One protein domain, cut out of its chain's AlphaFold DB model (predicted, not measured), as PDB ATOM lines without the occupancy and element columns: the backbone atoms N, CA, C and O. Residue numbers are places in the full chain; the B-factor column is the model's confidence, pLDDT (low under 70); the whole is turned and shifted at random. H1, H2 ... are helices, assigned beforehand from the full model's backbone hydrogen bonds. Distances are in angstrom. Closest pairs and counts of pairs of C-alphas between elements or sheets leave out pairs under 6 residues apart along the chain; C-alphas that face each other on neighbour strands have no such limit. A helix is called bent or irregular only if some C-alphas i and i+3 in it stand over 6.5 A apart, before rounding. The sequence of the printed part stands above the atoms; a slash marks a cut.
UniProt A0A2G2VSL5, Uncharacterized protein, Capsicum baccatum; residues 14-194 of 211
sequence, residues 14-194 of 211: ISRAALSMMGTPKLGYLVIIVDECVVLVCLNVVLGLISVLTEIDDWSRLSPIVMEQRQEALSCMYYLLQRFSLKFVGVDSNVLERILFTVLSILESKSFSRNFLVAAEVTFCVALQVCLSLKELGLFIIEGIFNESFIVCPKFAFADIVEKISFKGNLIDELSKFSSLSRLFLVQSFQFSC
ATOM      1  N   ILE A  14     179.568 134.139 184.170       89.25
ATOM      2  CA  ILE A  14     179.553 135.384 184.947       89.25
ATOM      3  C   ILE A  14     179.351 136.589 184.022       89.25
ATOM      4  O   ILE A  14     178.497 137.428 184.298       89.25
ATOM      5  N   SER A  15     180.065 136.659 182.895       89.25
ATOM      6  CA  SER A  15     179.902 137.757 181.934       89.25
ATOM      7  C   SER A  15     178.538 137.739 181.253       89.25
ATOM      8  O   SER A  15     177.932 138.789 181.073       89.25
ATOM      9  N   ARG A  16     177.987 136.561 180.946       89.19
ATOM     10  CA  ARG A  16     176.628 136.440 180.392       89.19
ATOM     11  C   ARG A  16     175.557 136.871 181.394       89.19
ATOM     12  O   ARG A  16     174.624 137.579 181.020       89.19
ATOM     13  N   ALA A  17     175.708 136.499 182.666       89.75
ATOM     14  CA  ALA A  17     174.826 136.965 183.732       89.75
ATOM     15  C   ALA A  17     174.907 138.492 183.893       89.75
ATOM     16  O   ALA A  17     173.874 139.158 183.896       89.75
ATOM     17  N   ALA A  18     176.119 139.054 183.930       90.06
ATOM     18  CA  ALA A  18     176.329 140.498 184.010       90.06
ATOM     19  C   ALA A  18     175.719 141.236 182.807       90.06
ATOM     20  O   ALA A  18     175.011 142.227 182.983       90.06
ATOM     21  N   LEU A  19     175.920 140.730 181.588       88.50
ATOM     22  CA  LEU A  19     175.339 141.304 180.374       88.50
ATOM     23  C   LEU A  19     173.804 141.262 180.401       88.50
ATOM     24  O   LEU A  19     173.154 142.252 180.068       88.50
ATOM     25  N   SER A  20     173.218 140.157 180.869       88.88
ATOM     26  CA  SER A  20     171.769 140.024 181.045       88.88
ATOM     27  C   SER A  20     171.212 141.021 182.070       88.88
ATOM     28  O   SER A  20     170.215 141.693 181.793       88.88
ATOM     29  N   MET A  21     171.890 141.180 183.213       88.88
ATOM     30  CA  MET A  21     171.544 142.159 184.252       88.88
ATOM     31  C   MET A  21     171.617 143.599 183.727       88.88
ATOM     32  O   MET A  21     170.735 144.407 184.010       88.88
ATOM     33  N   MET A  22     172.627 143.923 182.916       85.25
ATOM     34  CA  MET A  22     172.747 145.243 182.282       85.25
ATOM     35  C   MET A  22     171.676 145.496 181.213       85.25
ATOM     36  O   MET A  22     171.279 146.644 181.012       85.25
ATOM     37  N   GLY A  23     171.201 144.441 180.544       81.06
ATOM     38  CA  GLY A  23     170.157 144.496 179.519       81.06
ATOM     39  C   GLY A  23     168.724 144.547 180.061       81.06
ATOM     40  O   GLY A  23     167.790 144.667 179.271       81.06
ATOM     41  N   THR A  24     168.518 144.460 181.383       79.50
ATOM     42  CA  THR A  24     167.186 144.514 182.009       79.50
ATOM     43  C   THR A  24     166.907 145.897 182.626       79.50
ATOM     44  O   THR A  24     167.172 146.125 183.805       79.50
ATOM     45  N   PRO A  25     166.299 146.846 181.881       61.94
ATOM     46  CA  PRO A  25     166.158 148.242 182.319       61.94
ATOM     47  C   PRO A  25     165.194 148.445 183.498       61.94
ATOM     48  O   PRO A  25     165.196 149.497 184.128       61.94
ATOM     49  N   LYS A  26     164.356 147.449 183.813       67.38
ATOM     50  CA  LYS A  26     163.316 147.550 184.853       67.38
ATOM     51  C   LYS A  26     163.865 147.453 186.279       67.38
ATOM     52  O   LYS A  26     163.122 147.691 187.225       67.38
ATOM     53  N   LEU A  27     165.138 147.095 186.436       65.19
ATOM     54  CA  LEU A  27     165.720 146.718 187.716       65.19
ATOM     55  C   LEU A  27     167.063 147.430 187.922       65.19
ATOM     56  O   LEU A  27     168.129 146.823 187.902       65.19
ATOM     57  N   GLY A  28     167.005 148.751 188.118       73.81
ATOM     58  CA  GLY A  28     168.195 149.605 188.251       73.81
ATOM     59  C   GLY A  28     169.186 149.153 189.333       73.81
ATOM     60  O   GLY A  28     170.384 149.359 189.177       73.81
ATOM     61  N   TYR A  29     168.724 148.454 190.377       79.44
ATOM     62  CA  TYR A  29     169.611 147.901 191.404       79.44
ATOM     63  C   TYR A  29     170.540 146.790 190.884       79.44
ATOM     64  O   TYR A  29     171.624 146.614 191.428       79.44
ATOM     65  N   LEU A  30     170.164 146.050 189.832       83.50
ATOM     66  CA  LEU A  30     171.031 145.011 189.262       83.50
ATOM     67  C   LEU A  30     172.270 145.627 188.612       83.50
ATOM     68  O   LEU A  30     173.359 145.075 188.727       83.50
ATOM     69  N   VAL A  31     172.121 146.789 187.975       84.56
ATOM     70  CA  VAL A  31     173.250 147.529 187.395       84.56
ATOM     71  C   VAL A  31     174.224 147.974 188.484       84.56
ATOM     72  O   VAL A  31     175.425 147.905 188.263       84.56
ATOM     73  N   ILE A  32     173.726 148.354 189.668       85.69
ATOM     74  CA  ILE A  32     174.569 148.702 190.826       85.69
ATOM     75  C   ILE A  32     175.398 147.488 191.268       85.69
ATOM     76  O   ILE A  32     176.586 147.610 191.531       85.69
ATOM     77  N   ILE A  33     174.803 146.292 191.291       87.19
ATOM     78  CA  ILE A  33     175.541 145.059 191.615       87.19
ATOM     79  C   ILE A  33     176.626 144.775 190.564       87.19
ATOM     80  O   ILE A  33     177.728 144.356 190.917       87.19
ATOM     81  N   VAL A  34     176.334 144.993 189.276       89.75
ATOM     82  CA  VAL A  34     177.335 144.841 188.207       89.75
ATOM     83  C   VAL A  34     178.465 145.862 188.361       89.75
ATOM     84  O   VAL A  34     179.619 145.479 188.200       89.75
ATOM     85  N   ASP A  35     178.153 147.110 188.709       89.19
ATOM     86  CA  ASP A  35     179.137 148.173 188.958       89.19
ATOM     87  C   ASP A  35     180.111 147.803 190.090       89.19
ATOM     88  O   ASP A  35     181.326 147.934 189.947       89.19
ATOM     89  N   GLU A  36     179.606 147.244 191.191       89.62
ATOM     90  CA  GLU A  36     180.444 146.795 192.312       89.62
ATOM     91  C   GLU A  36     181.327 145.585 191.962       89.62
ATOM     92  O   GLU A  36     182.435 145.441 192.478       89.62
ATOM     93  N   CYS A  37     180.876 144.725 191.047       90.50
ATOM     94  CA  CYS A  37     181.588 143.504 190.668       90.50
ATOM     95  C   CYS A  37     182.365 143.618 189.345       90.50
ATOM     96  O   CYS A  37     182.943 142.622 188.901       90.50
ATOM     97  N   VAL A  38     182.394 144.785 188.696       91.81
ATOM     98  CA  VAL A  38     182.824 144.922 187.293       91.81
ATOM     99  C   VAL A  38     184.232 144.390 187.024       91.81
ATOM    100  O   VAL A  38     184.454 143.671 186.047       91.81
ATOM    101  N   VAL A  39     185.170 144.656 187.933       90.56
ATOM    102  CA  VAL A  39     186.562 144.200 187.827       90.56
ATOM    103  C   VAL A  39     186.643 142.669 187.837       90.56
ATOM    104  O   VAL A  39     187.363 142.079 187.032       90.56
ATOM    105  N   LEU A  40     185.852 142.009 188.690       90.06
ATOM    106  CA  LEU A  40     185.793 140.545 188.772       90.06
ATOM    107  C   LEU A  40     185.165 139.934 187.517       90.06
ATOM    108  O   LEU A  40     185.623 138.890 187.046       90.06
ATOM    109  N   VAL A  41     184.142 140.585 186.956       92.44
ATOM    110  CA  VAL A  41     183.514 140.138 185.707       92.44
ATOM    111  C   VAL A  41     184.512 140.223 184.551       92.44
ATOM    112  O   VAL A  41     184.690 139.239 183.833       92.44
ATOM    113  N   CYS A  42     185.221 141.346 184.403       92.38
ATOM    114  CA  CYS A  42     186.253 141.497 183.377       92.38
ATOM    115  C   CYS A  42     187.386 140.479 183.550       92.38
ATOM    116  O   CYS A  42     187.814 139.867 182.570       92.38
ATOM    117  N   LEU A  43     187.824 140.221 184.786       90.44
ATOM    118  CA  LEU A  43     188.835 139.200 185.058       90.44
ATOM    119  C   LEU A  43     188.351 137.791 184.680       90.44
ATOM    120  O   LEU A  43     189.123 137.011 184.124       90.44
ATOM    121  N   ASN A  44     187.079 137.458 184.926       90.94
ATOM    122  CA  ASN A  44     186.511 136.180 184.488       90.94
ATOM    123  C   ASN A  44     186.548 136.028 182.961       90.94
ATOM    124  O   ASN A  44     186.898 134.957 182.467       90.94
ATOM    125  N   VAL A  45     186.238 137.098 182.221       92.62
ATOM    126  CA  VAL A  45     186.339 137.092 180.756       92.62
ATOM    127  C   VAL A  45     187.784 136.898 180.310       92.62
ATOM    128  O   VAL A  45     188.037 136.030 179.481       92.62
ATOM    129  N   VAL A  46     188.736 137.640 180.884       92.44
ATOM    130  CA  VAL A  46     190.169 137.494 180.583       92.44
ATOM    131  C   VAL A  46     190.632 136.051 180.781       92.44
ATOM    132  O   VAL A  46     191.202 135.458 179.871       92.44
ATOM    133  N   LEU A  47     190.342 135.452 181.940       90.00
ATOM    134  CA  LEU A  47     190.735 134.070 182.235       90.00
ATOM    135  C   LEU A  47     190.099 133.070 181.259       90.00
ATOM    136  O   LEU A  47     190.762 132.136 180.811       90.00
ATOM    137  N   GLY A  48     188.831 133.283 180.897       89.50
ATOM    138  CA  GLY A  48     188.149 132.462 179.900       89.50
ATOM    139  C   GLY A  48     188.767 132.587 178.506       89.50
ATOM    140  O   GLY A  48     188.937 131.578 177.827       89.50
ATOM    141  N   LEU A  49     189.142 133.797 178.083       91.12
ATOM    142  CA  LEU A  49     189.783 134.041 176.787       91.12
ATOM    143  C   LEU A  49     191.199 133.458 176.724       91.12
ATOM    144  O   LEU A  49     191.540 132.843 175.719       91.12
ATOM    145  N   ILE A  50     191.987 133.569 177.797       90.38
ATOM    146  CA  ILE A  50     193.310 132.930 177.895       90.38
ATOM    147  C   ILE A  50     193.180 131.411 177.735       90.38
ATOM    148  O   ILE A  50     193.903 130.820 176.943       90.38
ATOM    149  N   SER A  51     192.216 130.784 178.418       87.44
ATOM    150  CA  SER A  51     191.955 129.346 178.261       87.44
ATOM    151  C   SER A  51     191.566 128.961 176.828       87.44
ATOM    152  O   SER A  51     191.895 127.868 176.377       87.44
ATOM    153  N   VAL A  52     190.858 129.834 176.106       87.62
ATOM    154  CA  VAL A  52     190.516 129.605 174.694       87.62
ATOM    155  C   VAL A  52     191.750 129.747 173.798       87.62
ATOM    156  O   VAL A  52     191.906 128.958 172.872       87.62
ATOM    157  N   LEU A  53     192.625 130.719 174.066       87.50
ATOM    158  CA  LEU A  53     193.887 130.878 173.335       87.50
ATOM    159  C   LEU A  53     194.767 129.633 173.479       87.50
ATOM    160  O   LEU A  53     195.208 129.095 172.468       87.50
ATOM    161  N   THR A  54     194.921 129.107 174.698       85.38
ATOM    162  CA  THR A  54     195.706 127.884 174.931       85.38
ATOM    163  C   THR A  54     195.127 126.671 174.202       85.38
ATOM    164  O   THR A  54     195.867 125.880 173.635       85.38
ATOM    165  N   GLU A  55     193.796 126.542 174.144       84.12
ATOM    166  CA  GLU A  55     193.149 125.455 173.394       84.12
ATOM    167  C   GLU A  55     193.382 125.551 171.882       84.12
ATOM    168  O   GLU A  55     193.524 124.528 171.209       84.12
ATOM    169  N   ILE A  56     193.389 126.765 171.331       83.38
ATOM    170  CA  ILE A  56     193.669 126.993 169.910       83.38
ATOM    171  C   ILE A  56     195.123 126.632 169.588       83.38
ATOM    172  O   ILE A  56     195.365 126.007 168.555       83.38
ATOM    173  N   ASP A  57     196.065 127.021 170.450       78.94
ATOM    174  CA  ASP A  57     197.495 126.745 170.270       78.94
ATOM    175  C   ASP A  57     197.795 125.239 170.302       78.94
ATOM    176  O   ASP A  57     198.635 124.754 169.541       78.94
ATOM    177  N   ASP A  58     197.021 124.474 171.076       77.88
ATOM    178  CA  ASP A  58     197.039 123.005 171.084       77.88
ATOM    179  C   ASP A  58     196.411 122.374 169.816       77.88
ATOM    180  O   ASP A  58     196.152 121.169 169.765       77.88
ATOM    181  N   TRP A  59     196.148 123.176 168.774       70.56
ATOM    182  CA  TRP A  59     195.491 122.793 167.516       70.56
ATOM    183  C   TRP A  59     194.105 122.171 167.705       70.56
ATOM    184  O   TRP A  59     193.590 121.473 166.822       70.56
ATOM    185  N   SER A  60     193.467 122.422 168.851       72.50
ATOM    186  CA  SER A  60     192.148 121.876 169.125       72.50
ATOM    187  C   SER A  60     191.075 122.659 168.362       72.50
ATOM    188  O   SER A  60     191.093 123.886 168.238       72.50
ATOM    189  N   ARG A  61     190.098 121.933 167.812       75.88
ATOM    190  CA  ARG A  61     188.953 122.559 167.149       75.88
ATOM    191  C   ARG A  61     187.975 123.054 168.208       75.88
ATOM    192  O   ARG A  61     187.296 122.248 168.842       75.88
ATOM    193  N   LEU A  62     187.843 124.372 168.333       75.88
ATOM    194  CA  LEU A  62     186.840 124.970 169.212       75.88
ATOM    195  C   LEU A  62     185.417 124.580 168.790       75.88
ATOM    196  O   LEU A  62     185.060 124.588 167.607       75.88
ATOM    197  N   SER A  63     184.579 124.279 169.781       77.75
ATOM    198  CA  SER A  63     183.150 124.049 169.570       77.75
ATOM    199  C   SER A  63     182.447 125.344 169.121       77.75
ATOM    200  O   SER A  63     182.773 126.412 169.645       77.75
ATOM    201  N   PRO A  64     181.441 125.282 168.221       73.62
ATOM    202  CA  PRO A  64     180.628 126.444 167.843       73.62
ATOM    203  C   PRO A  64     180.048 127.206 169.038       73.62
ATOM    204  O   PRO A  64     180.061 128.432 169.050       73.62
ATOM    205  N   ILE A  65     179.647 126.484 170.088       78.81
ATOM    206  CA  ILE A  65     179.126 127.073 171.328       78.81
ATOM    207  C   ILE A  65     180.188 127.953 172.002       78.81
ATOM    208  O   ILE A  65     179.902 129.066 172.431       78.81
ATOM    209  N   VAL A  66     181.437 127.482 172.058       79.19
ATOM    210  CA  VAL A  66     182.555 128.244 172.636       79.19
ATOM    211  C   VAL A  66     182.872 129.466 171.772       79.19
ATOM    212  O   VAL A  66     183.211 130.520 172.307       79.19
ATOM    213  N   MET A  67     182.715 129.359 170.445       77.50
ATOM    214  CA  MET A  67     182.918 130.477 169.520       77.50
ATOM    215  C   MET A  67     181.884 131.600 169.669       77.50
ATOM    216  O   MET A  67     182.249 132.762 169.496       77.50
ATOM    217  N   GLU A  68     180.630 131.278 169.990       80.88
ATOM    218  CA  GLU A  68     179.589 132.273 170.281       80.88
ATOM    219  C   GLU A  68     179.802 132.906 171.661       80.88
ATOM    220  O   GLU A  68     179.825 134.130 171.795       80.88
ATOM    221  N   GLN A  69     180.066 132.081 172.679       84.81
ATOM    222  CA  GLN A  69     180.256 132.546 174.057       84.81
ATOM    223  C   GLN A  69     181.417 133.535 174.200       84.81
ATOM    224  O   GLN A  69     181.298 134.515 174.933       84.81
ATOM    225  N   ARG A  70     182.531 133.327 173.483       87.31
ATOM    226  CA  ARG A  70     183.657 134.276 173.493       87.31
ATOM    227  C   ARG A  70     183.280 135.638 172.900       87.31
ATOM    228  O   ARG A  70     183.775 136.655 173.374       87.31
ATOM    229  N   GLN A  71     182.424 135.674 171.875       86.75
ATOM    230  CA  GLN A  71     182.010 136.930 171.249       86.75
ATOM    231  C   GLN A  71     181.089 137.707 172.193       86.75
ATOM    232  O   GLN A  71     181.322 138.891 172.418       86.75
ATOM    233  N   GLU A  72     180.119 137.031 172.823       88.25
ATOM    234  CA  GLU A  72     179.296 137.626 173.887       88.25
ATOM    235  C   GLU A  72     180.156 138.145 175.048       88.25
ATOM    236  O   GLU A  72     179.886 139.213 175.599       88.25
ATOM    237  N   ALA A  73     181.209 137.411 175.414       91.69
ATOM    238  CA  ALA A  73     182.118 137.801 176.482       91.69
ATOM    239  C   ALA A  73     182.929 139.064 176.140       91.69
ATOM    240  O   ALA A  73     183.020 139.955 176.984       91.69
ATOM    241  N   LEU A  74     183.453 139.184 174.912       90.94
ATOM    242  CA  LEU A  74     184.106 140.415 174.447       90.94
ATOM    243  C   LEU A  74     183.127 141.590 174.397       90.94
ATOM    244  O   LEU A  74     183.451 142.666 174.885       90.94
ATOM    245  N   SER A  75     181.908 141.385 173.893       90.00
ATOM    246  CA  SER A  75     180.880 142.432 173.916       90.00
ATOM    247  C   SER A  75     180.548 142.870 175.343       90.00
ATOM    248  O   SER A  75     180.420 144.062 175.606       90.00
ATOM    249  N   CYS A  76     180.457 141.932 176.290       92.19
ATOM    250  CA  CYS A  76     180.282 142.256 177.702       92.19
ATOM    251  C   CYS A  76     181.450 143.098 178.231       92.19
ATOM    252  O   CYS A  76     181.208 144.141 178.830       92.19
ATOM    253  N   MET A  77     182.695 142.694 177.965       93.69
ATOM    254  CA  MET A  77     183.886 143.445 178.370       93.69
ATOM    255  C   MET A  77     183.893 144.865 177.794       93.69
ATOM    256  O   MET A  77     184.114 145.813 178.542       93.69
ATOM    257  N   TYR A  78     183.580 145.019 176.506       92.31
ATOM    258  CA  TYR A  78     183.410 146.317 175.854       92.31
ATOM    259  C   TYR A  78     182.418 147.210 176.617       92.31
ATOM    260  O   TYR A  78     182.766 148.325 177.003       92.31
ATOM    261  N   TYR A  79     181.213 146.709 176.917       90.25
ATOM    262  CA  TYR A  79     180.206 147.489 177.644       90.25
ATOM    263  C   TYR A  79     180.633 147.832 179.071       90.25
ATOM    264  O   TYR A  79     180.345 148.930 179.544       90.25
ATOM    265  N   LEU A  80     181.304 146.912 179.766       91.94
ATOM    266  CA  LEU A  80     181.777 147.139 181.129       91.94
ATOM    267  C   LEU A  80     182.859 148.220 181.176       91.94
ATOM    268  O   LEU A  80     182.770 149.122 182.005       91.94
ATOM    269  N   LEU A  81     183.835 148.164 180.266       90.75
ATOM    270  CA  LEU A  81     184.888 149.173 180.164       90.75
ATOM    271  C   LEU A  81     184.316 150.539 179.766       90.75
ATOM    272  O   LEU A  81     184.697 151.549 180.349       90.75
ATOM    273  N   GLN A  82     183.366 150.571 178.827       89.25
ATOM    274  CA  GLN A  82     182.747 151.816 178.375       89.25
ATOM    275  C   GLN A  82     181.882 152.461 179.466       89.25
ATOM    276  O   GLN A  82     181.903 153.676 179.646       89.25
ATOM    277  N   ARG A  83     181.104 151.657 180.200       88.12
ATOM    278  CA  ARG A  83     180.121 152.153 181.173       88.12
ATOM    279  C   ARG A  83     180.715 152.437 182.550       88.12
ATOM    280  O   ARG A  83     180.245 153.346 183.227       88.12
ATOM    281  N   PHE A  84     181.714 151.662 182.964       88.75
ATOM    282  CA  PHE A  84     182.290 151.701 184.310       88.75
ATOM    283  C   PHE A  84     183.797 151.984 184.278       88.75
ATOM    284  O   PHE A  84     184.542 151.500 185.128       88.75
ATOM    285  N   SER A  85     184.255 152.784 183.310       87.19
ATOM    286  CA  SER A  85     185.671 153.127 183.101       87.19
ATOM    287  C   SER A  85     186.376 153.602 184.376       87.19
ATOM    288  O   SER A  85     187.497 153.186 184.656       87.19
ATOM    289  N   LEU A  86     185.694 154.395 185.210       85.94
ATOM    290  CA  LEU A  86     186.232 154.919 186.471       85.94
ATOM    291  C   LEU A  86     186.628 153.826 187.475       85.94
ATOM    292  O   LEU A  86     187.546 154.041 188.260       85.94
ATOM    293  N   LYS A  87     185.991 152.648 187.439       86.44
ATOM    294  CA  LYS A  87     186.333 151.513 188.316       86.44
ATOM    295  C   LYS A  87     187.668 150.864 187.943       86.44
ATOM    296  O   LYS A  87     188.170 150.046 188.701       86.44
ATOM    297  N   PHE A  88     188.237 151.208 186.791       82.44
ATOM    298  CA  PHE A  88     189.535 150.715 186.334       82.44
ATOM    299  C   PHE A  88     190.656 151.744 186.530       82.44
ATOM    300  O   PHE A  88     191.827 151.405 186.375       82.44
ATOM    301  N   VAL A  89     190.325 152.982 186.914       76.06
ATOM    302  CA  VAL A  89     191.304 154.033 187.207       76.06
ATOM    303  C   VAL A  89     191.805 153.862 188.644       76.06
ATOM    304  O   VAL A  89     191.035 153.972 189.594       76.06
ATOM    305  N   GLY A  90     193.100 153.589 188.821       65.06
ATOM    306  CA  GLY A  90     193.733 153.469 190.144       65.06
ATOM    307  C   GLY A  90     193.489 152.149 190.890       65.06
ATOM    308  O   GLY A  90     194.033 151.965 191.976       65.06
ATOM    309  N   VAL A  91     192.715 151.221 190.318       61.19
ATOM    310  CA  VAL A  91     192.694 149.810 190.742       61.19
ATOM    311  C   VAL A  91     193.980 149.139 190.272       61.19
ATOM    312  O   VAL A  91     194.528 149.562 189.255       61.19
ATOM    313  N   ASP A  92     194.453 148.121 191.009       59.16
ATOM    314  CA  ASP A  92     195.622 147.303 190.672       59.16
ATOM    315  C   ASP A  92     195.772 147.180 189.154       59.16
ATOM    316  O   ASP A  92     194.987 146.509 188.474       59.16
ATOM    317  N   SER A  93     196.783 147.865 188.625       61.09
ATOM    318  CA  SER A  93     196.949 148.130 187.195       61.09
ATOM    319  C   SER A  93     197.099 146.852 186.349       61.09
ATOM    320  O   SER A  93     197.002 146.876 185.122       61.09
ATOM    321  N   ASN A  94     197.215 145.709 187.032       77.12
ATOM    322  CA  ASN A  94     197.238 144.364 186.495       77.12
ATOM    323  C   ASN A  94     195.980 143.971 185.698       77.12
ATOM    324  O   ASN A  94     196.095 143.144 184.798       77.12
ATOM    325  N   VAL A  95     194.784 144.500 185.995       85.62
ATOM    326  CA  VAL A  95     193.564 144.013 185.320       85.62
ATOM    327  C   VAL A  95     193.493 144.576 183.914       85.62
ATOM    328  O   VAL A  95     193.305 143.821 182.962       85.62
ATOM    329  N   LEU A  96     193.682 145.887 183.780       88.12
ATOM    330  CA  LEU A  96     193.675 146.558 182.485       88.12
ATOM    331  C   LEU A  96     194.854 146.100 181.622       88.12
ATOM    332  O   LEU A  96     194.667 145.811 180.444       88.12
ATOM    333  N   GLU A  97     196.024 145.905 182.236       88.62
ATOM    334  CA  GLU A  97     197.178 145.260 181.606       88.62
ATOM    335  C   GLU A  97     196.814 143.887 181.027       88.62
ATOM    336  O   GLU A  97     197.050 143.613 179.851       88.62
ATOM    337  N   ARG A  98     196.196 143.016 181.836       90.56
ATOM    338  CA  ARG A  98     195.791 141.672 181.407       90.56
ATOM    339  C   ARG A  98     194.736 141.709 180.308       90.56
ATOM    340  O   ARG A  98     194.769 140.848 179.430       90.56
ATOM    341  N   ILE A  99     193.813 142.671 180.347       92.00
ATOM    342  CA  ILE A  99     192.832 142.894 179.278       92.00
ATOM    343  C   ILE A  99     193.565 143.235 177.980       92.00
ATOM    344  O   ILE A  99     193.376 142.532 176.990       92.00
ATOM    345  N   LEU A 100     194.432 144.253 177.999       91.50
ATOM    346  CA  LEU A 100     195.201 144.678 176.827       91.50
ATOM    347  C   LEU A 100     196.034 143.525 176.266       91.50
ATOM    348  O   LEU A 100     195.946 143.239 175.077       91.50
ATOM    349  N   PHE A 101     196.768 142.812 177.123       91.19
ATOM    350  CA  PHE A 101     197.585 141.669 176.721       91.19
ATOM    351  C   PHE A 101     196.747 140.567 176.064       91.19
ATOM    352  O   PHE A 101     197.052 140.131 174.960       91.19
ATOM    353  N   THR A 102     195.645 140.162 176.699       92.19
ATOM    354  CA  THR A 102     194.780 139.090 176.181       92.19
ATOM    355  C   THR A 102     194.157 139.468 174.842       92.19
ATOM    356  O   THR A 102     194.080 138.642 173.934       92.19
ATOM    357  N   VAL A 103     193.716 140.720 174.703       92.31
ATOM    358  CA  VAL A 103     193.129 141.214 173.458       92.31
ATOM    359  C   VAL A 103     194.186 141.312 172.357       92.31
ATOM    360  O   VAL A 103     193.914 140.882 171.241       92.31
ATOM    361  N   LEU A 104     195.404 141.774 172.651       90.50
ATOM    362  CA  LEU A 104     196.507 141.772 171.681       90.50
ATOM    363  C   LEU A 104     196.847 140.359 171.206       90.50
ATOM    364  O   LEU A 104     196.924 140.140 170.002       90.50
ATOM    365  N   SER A 105     196.947 139.383 172.115       90.06
ATOM    366  CA  SER A 105     197.187 137.982 171.740       90.06
ATOM    367  C   SER A 105     196.083 137.418 170.834       90.06
ATOM    368  O   SER A 105     196.356 136.639 169.921       90.06
ATOM    369  N   ILE A 106     194.828 137.831 171.042       90.12
ATOM    370  CA  ILE A 106     193.721 137.494 170.136       90.12
ATOM    371  C   ILE A 106     193.932 138.119 168.755       90.12
ATOM    372  O   ILE A 106     193.735 137.436 167.750       90.12
ATOM    373  N   LEU A 107     194.313 139.398 168.701       88.12
ATOM    374  CA  LEU A 107     194.525 140.131 167.452       88.12
ATOM    375  C   LEU A 107     195.723 139.604 166.646       88.12
ATOM    376  O   LEU A 107     195.685 139.619 165.417       88.12
ATOM    377  N   GLU A 108     196.763 139.104 167.317       86.44
ATOM    378  CA  GLU A 108     197.913 138.445 166.681       86.44
ATOM    379  C   GLU A 108     197.565 137.062 166.119       86.44
ATOM    380  O   GLU A 108     198.174 136.591 165.151       86.44
ATOM    381  N   SER A 109     196.573 136.394 166.708       83.12
ATOM    382  CA  SER A 109     196.218 135.032 166.342       83.12
ATOM    383  C   SER A 109     195.463 134.963 165.012       83.12
ATOM    384  O   SER A 109     194.441 135.609 164.779       83.12
ATOM    385  N   LYS A 110     195.935 134.077 164.129       79.44
ATOM    386  CA  LYS A 110     195.350 133.832 162.797       79.44
ATOM    387  C   LYS A 110     194.125 132.914 162.827       79.44
ATOM    388  O   LYS A 110     193.523 132.660 161.786       79.44
ATOM    389  N   SER A 111     193.768 132.397 163.999       79.56
ATOM    390  CA  SER A 111     192.757 131.345 164.166       79.56
ATOM    391  C   SER A 111     191.338 131.885 164.371       79.56
ATOM    392  O   SER A 111     190.376 131.117 164.444       79.56
ATOM    393  N   PHE A 112     191.184 133.204 164.490       82.00
ATOM    394  CA  PHE A 112     189.908 133.842 164.791       82.00
ATOM    395  C   PHE A 112     189.173 134.328 163.540       82.00
ATOM    396  O   PHE A 112     189.762 134.671 162.517       82.00
ATOM    397  N   SER A 113     187.840 134.367 163.626       84.31
ATOM    398  CA  SER A 113     187.011 134.929 162.561       84.31
ATOM    399  C   SER A 113     187.114 136.453 162.541       84.31
ATOM    400  O   SER A 113     187.310 137.088 163.576       84.31
ATOM    401  N   ARG A 114     186.883 137.059 161.372       82.75
ATOM    402  CA  ARG A 114     186.896 138.521 161.218       82.75
ATOM    403  C   ARG A 114     185.958 139.234 162.195       82.75
ATOM    404  O   ARG A 114     186.355 140.222 162.789       82.75
ATOM    405  N   ASN A 115     184.743 138.725 162.401       83.38
ATOM    406  CA  ASN A 115     183.781 139.339 163.329       83.38
ATOM    407  C   ASN A 115     184.281 139.313 164.780       83.38
ATOM    408  O   ASN A 115     184.034 140.250 165.533       83.38
ATOM    409  N   PHE A 116     184.997 138.254 165.165       86.25
ATOM    410  CA  PHE A 116     185.598 138.162 166.490       86.25
ATOM    411  C   PHE A 116     186.786 139.117 166.637       86.25
ATOM    412  O   PHE A 116     186.891 139.789 167.657       86.25
ATOM    413  N   LEU A 117     187.631 139.225 165.606       87.31
ATOM    414  CA  LEU A 117     188.733 140.188 165.578       87.31
ATOM    415  C   LEU A 117     188.219 141.627 165.674       87.31
ATOM    416  O   LEU A 117     188.709 142.371 166.507       87.31
ATOM    417  N   VAL A 118     187.162 141.992 164.942       86.25
ATOM    418  CA  VAL A 118     186.537 143.324 165.055       86.25
ATOM    419  C   VAL A 118     186.041 143.589 166.483       86.25
ATOM    420  O   VAL A 118     186.283 144.657 167.033       86.25
ATOM    421  N   ALA A 119     185.392 142.616 167.134       88.69
ATOM    422  CA  ALA A 119     184.982 142.772 168.533       88.69
ATOM    423  C   ALA A 119     186.187 142.958 169.477       88.69
ATOM    424  O   ALA A 119     186.123 143.763 170.410       88.69
ATOM    425  N   ALA A 120     187.286 142.244 169.230       90.88
ATOM    426  CA  ALA A 120     188.528 142.376 169.985       90.88
ATOM    427  C   ALA A 120     189.176 143.755 169.770       90.88
ATOM    428  O   ALA A 120     189.537 144.407 170.743       90.88
ATOM    429  N   GLU A 121     189.237 144.252 168.534       89.19
ATOM    430  CA  GLU A 121     189.761 145.583 168.201       89.19
ATOM    431  C   GLU A 121     188.967 146.696 168.890       89.19
ATOM    432  O   GLU A 121     189.552 147.576 169.517       89.19
ATOM    433  N   VAL A 122     187.633 146.652 168.839       89.50
ATOM    434  CA  VAL A 122     186.788 147.652 169.514       89.50
ATOM    435  C   VAL A 122     186.979 147.585 171.035       89.50
ATOM    436  O   VAL A 122     187.062 148.620 171.696       89.50
ATOM    437  N   THR A 123     187.121 146.382 171.600       91.81
ATOM    438  CA  THR A 123     187.415 146.202 173.033       91.81
ATOM    439  C   THR A 123     188.789 146.769 173.404       91.81
ATOM    440  O   THR A 123     188.913 147.441 174.426       91.81
ATOM    441  N   PHE A 124     189.807 146.559 172.562       91.12
ATOM    442  CA  PHE A 124     191.142 147.145 172.722       91.12
ATOM    443  C   PHE A 124     191.083 148.675 172.746       91.12
ATOM    444  O   PHE A 124     191.662 149.310 173.626       91.12
ATOM    445  N   CYS A 125     190.329 149.266 171.816       88.94
ATOM    446  CA  CYS A 125     190.167 150.714 171.718       88.94
ATOM    447  C   CYS A 125     189.543 151.309 172.986       88.94
ATOM    448  O   CYS A 125     190.052 152.295 173.516       88.94
ATOM    449  N   VAL A 126     188.484 150.684 173.514       90.06
ATOM    450  CA  VAL A 126     187.859 151.135 174.766       90.06
ATOM    451  C   VAL A 126     188.799 150.948 175.958       90.06
ATOM    452  O   VAL A 126     188.878 151.828 176.808       90.06
ATOM    453  N   ALA A 127     189.566 149.857 176.020       90.88
ATOM    454  CA  ALA A 127     190.562 149.668 177.078       90.88
ATOM    455  C   ALA A 127     191.636 150.775 177.072       90.88
ATOM    456  O   ALA A 127     192.040 151.252 178.132       90.88
ATOM    457  N   LEU A 128     192.051 151.245 175.891       89.06
ATOM    458  CA  LEU A 128     192.942 152.402 175.769       89.06
ATOM    459  C   LEU A 128     192.261 153.716 176.169       89.06
ATOM    460  O   LEU A 128     192.888 154.532 176.838       89.06
ATOM    461  N   GLN A 129     190.982 153.911 175.837       88.56
ATOM    462  CA  GLN A 129     190.197 155.081 176.270       88.56
ATOM    463  C   GLN A 129     190.024 155.162 177.793       88.56
ATOM    464  O   GLN A 129     189.851 156.250 178.334       88.56
ATOM    465  N   VAL A 130     190.087 154.034 178.504       88.38
ATOM    466  CA  VAL A 130     190.124 154.031 179.976       88.38
ATOM    467  C   VAL A 130     191.438 154.635 180.501       88.38
ATOM    468  O   VAL A 130     191.430 155.278 181.549       88.38
ATOM    469  N   CYS A 131     192.553 154.456 179.783       86.50
ATOM    470  CA  CYS A 131     193.870 154.984 180.165       86.50
ATOM    471  C   CYS A 131     194.102 156.426 179.689       86.50
ATOM    472  O   CYS A 131     194.805 157.194 180.345       86.50
ATOM    473  N   LEU A 132     193.573 156.765 178.511       87.06
ATOM    474  CA  LEU A 132     193.950 157.946 177.741       87.06
ATOM    475  C   LEU A 132     192.755 158.861 177.485       87.06
ATOM    476  O   LEU A 132     191.659 158.413 177.158       87.06
ATOM    477  N   SER A 133     192.991 160.170 177.525       84.50
ATOM    478  CA  SER A 133     192.039 161.134 176.972       84.50
ATOM    479  C   SER A 133     191.954 161.017 175.445       84.50
ATOM    480  O   SER A 133     192.891 160.560 174.792       84.50
ATOM    481  N   LEU A 134     190.868 161.509 174.838       81.31
ATOM    482  CA  LEU A 134     190.670 161.472 173.378       81.31
ATOM    483  C   LEU A 134     191.846 162.077 172.584       81.31
ATOM    484  O   LEU A 134     192.205 161.575 171.523       81.31
ATOM    485  N   LYS A 135     192.473 163.138 173.109       83.31
ATOM    486  CA  LYS A 135     193.621 163.800 172.463       83.31
ATOM    487  C   LYS A 135     194.886 162.950 172.533       83.31
ATOM    488  O   LYS A 135     195.596 162.834 171.541       83.31
ATOM    489  N   GLU A 136     195.147 162.349 173.690       85.44
ATOM    490  CA  GLU A 136     196.275 161.433 173.889       85.44
ATOM    491  C   GLU A 136     196.094 160.162 173.063       85.44
ATOM    492  O   GLU A 136     197.046 159.670 172.468       85.44
ATOM    493  N   LEU A 137     194.859 159.677 172.953       84.38
ATOM    494  CA  LEU A 137     194.523 158.543 172.111       84.38
ATOM    495  C   LEU A 137     194.745 158.841 170.626       84.38
ATOM    496  O   LEU A 137     195.301 158.012 169.914       84.38
ATOM    497  N   GLY A 138     194.365 160.034 170.160       82.12
ATOM    498  CA  GLY A 138     194.656 160.476 168.795       82.12
ATOM    499  C   GLY A 138     196.157 160.466 168.494       82.12
ATOM    500  O   GLY A 138     196.572 159.950 167.458       82.12
ATOM    501  N   LEU A 139     196.979 160.954 169.430       83.00
ATOM    502  CA  LEU A 139     198.439 160.886 169.313       83.00
ATOM    503  C   LEU A 139     198.953 159.447 169.343       83.00
ATOM    504  O   LEU A 139     199.798 159.089 168.528       83.00
ATOM    505  N   PHE A 140     198.390 158.602 170.208       86.19
ATOM    506  CA  PHE A 140     198.721 157.182 170.265       86.19
ATOM    507  C   PHE A 140     198.458 156.465 168.935       86.19
ATOM    508  O   PHE A 140     199.254 155.639 168.505       86.19
ATOM    509  N   ILE A 141     197.368 156.798 168.246       83.56
ATOM    510  CA  ILE A 141     197.048 156.213 166.939       83.56
ATOM    511  C   ILE A 141     198.062 156.661 165.881       83.56
ATOM    512  O   ILE A 141     198.593 155.839 165.138       83.56
ATOM    513  N   ILE A 142     198.335 157.960 165.800       81.69
ATOM    514  CA  ILE A 142     199.200 158.527 164.759       81.69
ATOM    515  C   ILE A 142     200.644 158.040 164.942       81.69
ATOM    516  O   ILE A 142     201.237 157.470 164.026       81.69
ATOM    517  N   GLU A 143     201.190 158.195 166.142       82.25
ATOM    518  CA  GLU A 143     202.592 157.891 166.415       82.25
ATOM    519  C   GLU A 143     202.803 156.411 166.763       82.25
ATOM    520  O   GLU A 143     203.752 155.796 166.293       82.25
ATOM    521  N   GLY A 144     201.886 155.788 167.507       80.38
ATOM    522  CA  GLY A 144     202.021 154.395 167.937       80.38
ATOM    523  C   GLY A 144     201.570 153.361 166.903       80.38
ATOM    524  O   GLY A 144     202.244 152.351 166.712       80.38
ATOM    525  N   ILE A 145     200.445 153.590 166.215       81.25
ATOM    526  CA  ILE A 145     199.916 152.624 165.234       81.25
ATOM    527  C   ILE A 145     200.521 152.872 163.849       81.25
ATOM    528  O   ILE A 145     200.985 151.927 163.204       81.25
ATOM    529  N   PHE A 146     200.552 154.120 163.377       78.75
ATOM    530  CA  PHE A 146     201.080 154.433 162.042       78.75
ATOM    531  C   PHE A 146     202.576 154.738 162.001       78.75
ATOM    532  O   PHE A 146     203.134 154.764 160.906       78.75
ATOM    533  N   ASN A 147     203.236 154.891 163.155       74.00
ATOM    534  CA  ASN A 147     204.647 155.281 163.231       74.00
ATOM    535  C   ASN A 147     204.926 156.615 162.502       74.00
ATOM    536  O   ASN A 147     205.990 156.817 161.918       74.00
ATOM    537  N   GLU A 148     203.937 157.515 162.501       71.81
ATOM    538  CA  GLU A 148     203.998 158.841 161.885       71.81
ATOM    539  C   GLU A 148     204.379 159.870 162.961       71.81
ATOM    540  O   GLU A 148     203.526 160.451 163.626       71.81
ATOM    541  N   SER A 149     205.675 160.123 163.148       65.06
ATOM    542  CA  SER A 149     206.179 161.050 164.179       65.06
ATOM    543  C   SER A 149     206.196 162.527 163.742       65.06
ATOM    544  O   SER A 149     206.847 163.361 164.370       65.06
ATOM    545  N   PHE A 150     205.539 162.874 162.630       58.41
ATOM    546  CA  PHE A 150     205.572 164.232 162.067       58.41
ATOM    547  C   PHE A 150     204.641 165.215 162.793       58.41
ATOM    548  O   PHE A 150     204.787 166.429 162.638       58.41
ATOM    549  N   ILE A 151     203.695 164.715 163.596       60.53
ATOM    550  CA  ILE A 151     202.713 165.533 164.313       60.53
ATOM    551  C   ILE A 151     203.170 165.726 165.758       60.53
ATOM    552  O   ILE A 151     202.800 164.983 166.661       60.53
ATOM    553  N   VAL A 152     203.962 166.770 165.988       57.53
ATOM    554  CA  VAL A 152     204.337 167.186 167.344       57.53
ATOM    555  C   VAL A 152     203.133 167.865 167.995       57.53
ATOM    556  O   VAL A 152     202.774 168.986 167.632       57.53
ATOM    557  N   CYS A 153     202.507 167.218 168.981       61.19
ATOM    558  CA  CYS A 153     201.564 167.909 169.852       61.19
ATOM    559  C   CYS A 153     202.336 168.595 170.984       61.19
ATOM    560  O   CYS A 153     202.866 167.913 171.857       61.19
ATOM    561  N   PRO A 154     202.373 169.935 171.055       61.00
ATOM    562  CA  PRO A 154     203.173 170.645 172.056       61.00
ATOM    563  C   PRO A 154     202.678 170.459 173.502       61.00
ATOM    564  O   PRO A 154     203.297 170.975 174.426       61.00
ATOM    565  N   LYS A 155     201.542 169.776 173.710       69.12
ATOM    566  CA  LYS A 155     200.915 169.583 175.025       69.12
ATOM    567  C   LYS A 155     201.254 168.254 175.697       69.12
ATOM    568  O   LYS A 155     201.110 168.180 176.911       69.12
ATOM    569  N   PHE A 156     201.654 167.234 174.942       70.38
ATOM    570  CA  PHE A 156     201.861 165.887 175.468       70.38
ATOM    571  C   PHE A 156     203.087 165.271 174.802       70.38
ATOM    572  O   PHE A 156     203.158 165.251 173.573       70.38
ATOM    573  N   ALA A 157     204.034 164.761 175.591       80.12
ATOM    574  CA  ALA A 157     205.078 163.909 175.047       80.12
ATOM    575  C   ALA A 157     204.520 162.492 174.865       80.12
ATOM    576  O   ALA A 157     203.813 161.978 175.731       80.12
ATOM    577  N   PHE A 158     204.848 161.844 173.748       80.56
ATOM    578  CA  PHE A 158     204.399 160.477 173.472       80.56
ATOM    579  C   PHE A 158     204.853 159.478 174.546       80.56
ATOM    580  O   PHE A 158     204.093 158.591 174.925       80.56
ATOM    581  N   ALA A 159     206.048 159.675 175.111       81.94
ATOM    582  CA  ALA A 159     206.547 158.876 176.230       81.94
ATOM    583  C   ALA A 159     205.606 158.920 177.449       81.94
ATOM    584  O   ALA A 159     205.290 157.871 178.006       81.94
ATOM    585  N   ASP A 160     205.082 160.101 177.793       83.75
ATOM    586  CA  ASP A 160     204.149 160.277 178.915       83.75
ATOM    587  C   ASP A 160     202.811 159.560 178.650       83.75
ATOM    588  O   ASP A 160     202.163 159.062 179.568       83.75
ATOM    589  N   ILE A 161     202.382 159.500 177.382       84.44
ATOM    590  CA  ILE A 161     201.167 158.783 176.963       84.44
ATOM    591  C   ILE A 161     201.371 157.276 177.120       84.44
ATOM    592  O   ILE A 161     200.501 156.596 177.661       84.44
ATOM    593  N   VAL A 162     202.514 156.754 176.671       84.25
ATOM    594  CA  VAL A 162     202.842 155.328 176.797       84.25
ATOM    595  C   VAL A 162     202.980 154.927 178.269       84.25
ATOM    596  O   VAL A 162     202.494 153.864 178.639       84.25
ATOM    597  N   GLU A 163     203.548 155.784 179.124       84.06
ATOM    598  CA  GLU A 163     203.674 155.526 180.567       84.06
ATOM    599  C   GLU A 163     202.312 155.413 181.277       84.06
ATOM    600  O   GLU A 163     202.155 154.618 182.205       84.06
ATOM    601  N   LYS A 164     201.293 156.155 180.820       84.38
ATOM    602  CA  LYS A 164     199.923 156.043 181.355       84.38
ATOM    603  C   LYS A 164     199.263 154.706 181.047       84.38
ATOM    604  O   LYS A 164     198.353 154.288 181.766       84.38
ATOM    605  N   ILE A 165     199.681 154.043 179.973       83.31
ATOM    606  CA  ILE A 165     199.181 152.720 179.639       83.31
ATOM    607  C   ILE A 165     199.950 151.729 180.505       83.31
ATOM    608  O   ILE A 165     201.105 151.415 180.232       83.31
ATOM    609  N   SER A 166     199.305 151.205 181.548       75.12
ATOM    610  CA  SER A 166     199.889 150.140 182.369       75.12
ATOM    611  C   SER A 166     199.973 148.840 181.565       75.12
ATOM    612  O   SER A 166     199.131 147.955 181.706       75.12
ATOM    613  N   PHE A 167     200.977 148.730 180.700       79.25
ATOM    614  CA  PHE A 167     201.271 147.554 179.898       79.25
ATOM    615  C   PHE A 167     202.688 147.070 180.203       79.25
ATOM    616  O   PHE A 167     203.661 147.804 180.032       79.25
ATOM    617  N   LYS A 168     202.829 145.824 180.665       73.25
ATOM    618  CA  LYS A 168     204.141 145.242 180.952       73.25
ATOM    619  C   LYS A 168     204.816 144.814 179.654       73.25
ATOM    620  O   LYS A 168     204.603 143.711 179.160       73.25
ATOM    621  N   GLY A 169     205.660 145.694 179.131       73.56
ATOM    622  CA  GLY A 169     206.378 145.507 177.874       73.56
ATOM    623  C   GLY A 169     206.248 146.742 176.995       73.56
ATOM    624  O   GLY A 169     205.725 147.767 177.427       73.56
ATOM    625  N   ASN A 170     206.717 146.651 175.754       80.88
ATOM    626  CA  ASN A 170     206.541 147.735 174.799       80.88
ATOM    627  C   ASN A 170     205.299 147.471 173.942       80.88
ATOM    628  O   ASN A 170     205.338 146.693 172.990       80.88
ATOM    629  N   LEU A 171     204.193 148.130 174.296       83.50
ATOM    630  CA  LEU A 171     202.940 148.042 173.545       83.50
ATOM    631  C   LEU A 171     203.127 148.437 172.073       83.50
ATOM    632  O   LEU A 171     202.514 147.842 171.192       83.50
ATOM    633  N   ILE A 172     203.984 149.423 171.803       83.50
ATOM    634  CA  ILE A 172     204.247 149.896 170.443       83.50
ATOM    635  C   ILE A 172     204.968 148.820 169.634       83.50
ATOM    636  O   ILE A 172     204.606 148.583 168.482       83.50
ATOM    637  N   ASP A 173     205.919 148.108 170.242       83.12
ATOM    638  CA  ASP A 173     206.612 147.006 169.568       83.12
ATOM    639  C   ASP A 173     205.640 145.878 169.209       83.12
ATOM    640  O   ASP A 173     205.716 145.355 168.099       83.12
ATOM    641  N   GLU A 174     204.693 145.532 170.088       84.44
ATOM    642  CA  GLU A 174     203.645 144.545 169.784       84.44
ATOM    643  C   GLU A 174     202.747 145.015 168.626       84.44
ATOM    644  O   GLU A 174     202.564 144.302 167.640       84.44
ATOM    645  N   LEU A 175     202.267 146.262 168.670       84.62
ATOM    646  CA  LEU A 175     201.446 146.842 167.599       84.62
ATOM    647  C   LEU A 175     202.191 146.945 166.260       84.62
ATOM    648  O   LEU A 175     201.580 146.814 165.197       84.62
ATOM    649  N   SER A 176     203.509 147.152 166.291       81.75
ATOM    650  CA  SER A 176     204.344 147.238 165.090       81.75
ATOM    651  C   SER A 176     204.412 145.919 164.309       81.75
ATOM    652  O   SER A 176     204.627 145.941 163.095       81.75
ATOM    653  N   LYS A 177     204.172 144.778 164.973       85.00
ATOM    654  CA  LYS A 177     204.141 143.447 164.345       85.00
ATOM    655  C   LYS A 177     202.880 143.229 163.510       85.00
ATOM    656  O   LYS A 177     202.851 142.336 162.659       85.00
ATOM    657  N   PHE A 178     201.833 144.023 163.734       81.56
ATOM    658  CA  PHE A 178     200.585 143.900 162.996       81.56
ATOM    659  C   PHE A 178     200.725 144.319 161.533       81.56
ATOM    660  O   PHE A 178     201.422 145.266 161.168       81.56
ATOM    661  N   SER A 179     199.973 143.632 160.670       79.12
ATOM    662  CA  SER A 179     199.859 144.024 159.268       79.12
ATOM    663  C   SER A 179     199.259 145.432 159.140       79.12
ATOM    664  O   SER A 179     198.440 145.848 159.962       79.12
ATOM    665  N   SER A 180     199.592 146.163 158.072       76.31
ATOM    666  CA  SER A 180     199.002 147.489 157.812       76.31
ATOM    667  C   SER A 180     197.469 147.465 157.739       76.31
ATOM    668  O   SER A 180     196.822 148.440 158.102       76.31
ATOM    669  N   LEU A 181     196.885 146.340 157.323       72.75
ATOM    670  CA  LEU A 181     195.438 146.141 157.258       72.75
ATOM    671  C   LEU A 181     194.818 145.972 158.656       72.75
ATOM    672  O   LEU A 181     193.806 146.601 158.944       72.75
ATOM    673  N   SER A 182     195.451 145.203 159.545       75.31
ATOM    674  CA  SER A 182     195.043 145.087 160.958       75.31
ATOM    675  C   SER A 182     195.142 146.436 161.680       75.31
ATOM    676  O   SER A 182     194.239 146.831 162.409       75.31
ATOM    677  N   ARG A 183     196.210 147.198 161.410       79.06
ATOM    678  CA  ARG A 183     196.392 148.552 161.951       79.06
ATOM    679  C   ARG A 183     195.331 149.533 161.457       79.06
ATOM    680  O   ARG A 183     194.832 150.334 162.237       79.06
ATOM    681  N   LEU A 184     194.925 149.432 160.191       77.00
ATOM    682  CA  LEU A 184     193.820 150.224 159.649       77.00
ATOM    683  C   LEU A 184     192.479 149.883 160.320       77.00
ATOM    684  O   LEU A 184     191.686 150.783 160.593       77.00
ATOM    685  N   PHE A 185     192.218 148.604 160.602       75.56
ATOM    686  CA  PHE A 185     190.987 148.194 161.281       75.56
ATOM    687  C   PHE A 185     190.925 148.660 162.742       75.56
ATOM    688  O   PHE A 185     189.860 149.093 163.181       75.56
ATOM    689  N   LEU A 186     192.063 148.730 163.446       77.44
ATOM    690  CA  LEU A 186     192.134 149.377 164.763       77.44
ATOM    691  C   LEU A 186     191.623 150.827 164.715       77.44
ATOM    692  O   LEU A 186     190.831 151.223 165.563       77.44
ATOM    693  N   VAL A 187     191.982 151.599 163.684       77.38
ATOM    694  CA  VAL A 187     191.494 152.983 163.497       77.38
ATOM    695  C   VAL A 187     189.990 153.048 163.284       77.38
ATOM    696  O   VAL A 187     189.318 153.899 163.862       77.38
ATOM    697  N   GLN A 188     189.440 152.141 162.481       73.12
ATOM    698  CA  GLN A 188     187.991 152.077 162.279       73.12
ATOM    699  C   GLN A 188     187.272 151.737 163.590       73.12
ATOM    700  O   GLN A 188     186.260 152.350 163.925       73.12
ATOM    701  N   SER A 189     187.831 150.816 164.371       72.88
ATOM    702  CA  SER A 189     187.327 150.427 165.688       72.88
ATOM    703  C   SER A 189     187.372 151.572 166.717       72.88
ATOM    704  O   SER A 189     186.489 151.663 167.578       72.88
ATOM    705  N   PHE A 190     188.312 152.518 166.593       70.25
ATOM    706  CA  PHE A 190     188.302 153.758 167.381       70.25
ATOM    707  C   PHE A 190     187.093 154.644 167.081       70.25
ATOM    708  O   PHE A 190     186.469 155.169 168.001       70.25
ATOM    709  N   GLN A 191     186.712 154.762 165.810       65.56
ATOM    710  CA  GLN A 191     185.526 155.529 165.433       65.56
ATOM    711  C   GLN A 191     184.234 154.892 165.967       65.56
ATOM    712  O   GLN A 191     183.322 155.602 166.371       65.56
ATOM    713  N   PHE A 192     184.162 153.559 166.042       65.56
ATOM    714  CA  PHE A 192     183.011 152.869 166.636       65.56
ATOM    715  C   PHE A 192     182.951 152.964 168.166       65.56
ATOM    716  O   PHE A 192     181.859 152.977 168.733       65.56
ATOM    717  N   SER A 193     184.100 153.018 168.842       58.62
ATOM    718  CA  SER A 193     184.163 153.138 170.307       58.62
ATOM    719  C   SER A 193     183.919 154.562 170.814       58.62
ATOM    720  O   SER A 193     183.548 154.735 171.974       58.62
ATOM    721  N   CYS A 194     184.068 155.574 169.955       57.84
ATOM    722  CA  CYS A 194     183.786 156.974 170.254       57.84
ATOM    723  C   CYS A 194     182.518 157.442 169.510       57.84
ATOM    724  O   CYS A 194     182.630 158.005 168.421       57.84
TER     725      CYS A 194
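What this domain is: This is residues 14 to 194 of the 211 residues of an uncharacterized protein of Capsicum baccatum (UniProt A0A2G2VSL5). What does the eye meet first? An up-and-down bundle of H2b, H3, H5 and H6, each running against the one before it in the chain, makes the core, and the hairpin of H1 and H2a sits at one end of the longest axis, with H1 packed on H2b and H3. H10 crosses H6, and the short helices H7, H8 and H9 form a looser group toward the other end, beyond which residues 146 to 157 loop out. What is it made of, and how large is it? The printed part has 181 residues with ten named helices, H1 to H10 in chain order, no named strand, and the class all helix. It is compact, with a radius of gyration of the C-alphas of 16.5 A and spans of 48 by 41 by 27 A.

Where its parts are: Where is the longest helix? H2, residues 28 to 57, was assigned as one helix by its hydrogen bonds but is bent, with C-alphas 36 and 39 lying 8.0 A apart. Its arms are H2a, residues 28 to 36, 13.2 A long, and H2b, residues 39 to 57, 27.1 A long, from C-alpha 39 at (186.562, 144.200, 187.827); they stand at a steep tilt of 66 degrees. Which helices come before and soon after it? H1 is residues 14 to 22, from C-alpha 14 at (179.553, 135.384, 184.947). H3 is residues 64 to 83, 29.0 A long, H4 residues 85 to 88, H5 residues 94 to 108, 20.7 A, and H6 residues 114 to 131, 26.1 A. What remains? H7 is residues 134 to 145, 15.2 A long, H8 residues 158 to 164, H9 residues 171 to 176, and H10 residues 180 to 193, 20.2 A, ending with C-alpha 193 at (184.163, 153.138, 170.307).

How they stand to each other: How does the bundle stand round H2b? H2b touches H5, the same way at a shallow tilt of 32 degrees, closest at the C-alphas of Val 46 and Ile 99, 6.2 A; with residues 42 to 49 alone it touches H3, its hairpin partner, at 34.6 degrees, only just short of steep, closest at Cys 42 and Met 77, 5.9 A between C-alphas. H6 touches H3, closest at the C-alphas of Tyr 78 and Thr 123, 4.9 A, and H5, its hairpin partner, at Val 103 and Ala 120, 5.9 A, while H2b and H6 are apart. What else touches these helices? H1 touches H3, closest at the C-alphas of Leu 19 and Cys 76, 5.7 A, and forms a hairpin with H2a at 38 degrees, only just steep. H10 touches residues 118 to 126 of H6 at a steep tilt of 63 degrees, closest at the C-alphas of Val 122 and Ser 189, 4.8 A, and H4 only just touches H6, with 3 pairs of C-alphas within 8 A. How do H7, H8 and H9 stand? H7 touches H8, closest at the C-alphas of Glu 136 and Ile 161, 6.4 A, and with residues 144 to 145 alone H9, at Gly 144 and Ile 172, 5.6 A; H6 and H7 are close but not clearly touching. What do the backbones show? Each O i to N i+4 pair is within hydrogen-bond range in H1, H2b, H5, H7, H8, H9 and H10, against 4 of 5 in H2a, 15 of 16 in H3 and 13 of 14 in H6, and H4 is too short for such a pair.

The domain as a whole: How far does it reach? The two C-alphas farthest apart are those of Lys 26 and Phe 150, 50.8 A. Are there cuts or long links? The printed part has no cut, and the link from H7 to H8, 12 residues, is long. Where is confidence low? The mean pLDDT of the printed part is 82.3, with residues 25 to 27, 90 to 93, 149 to 155 and 191 to 194 under 70.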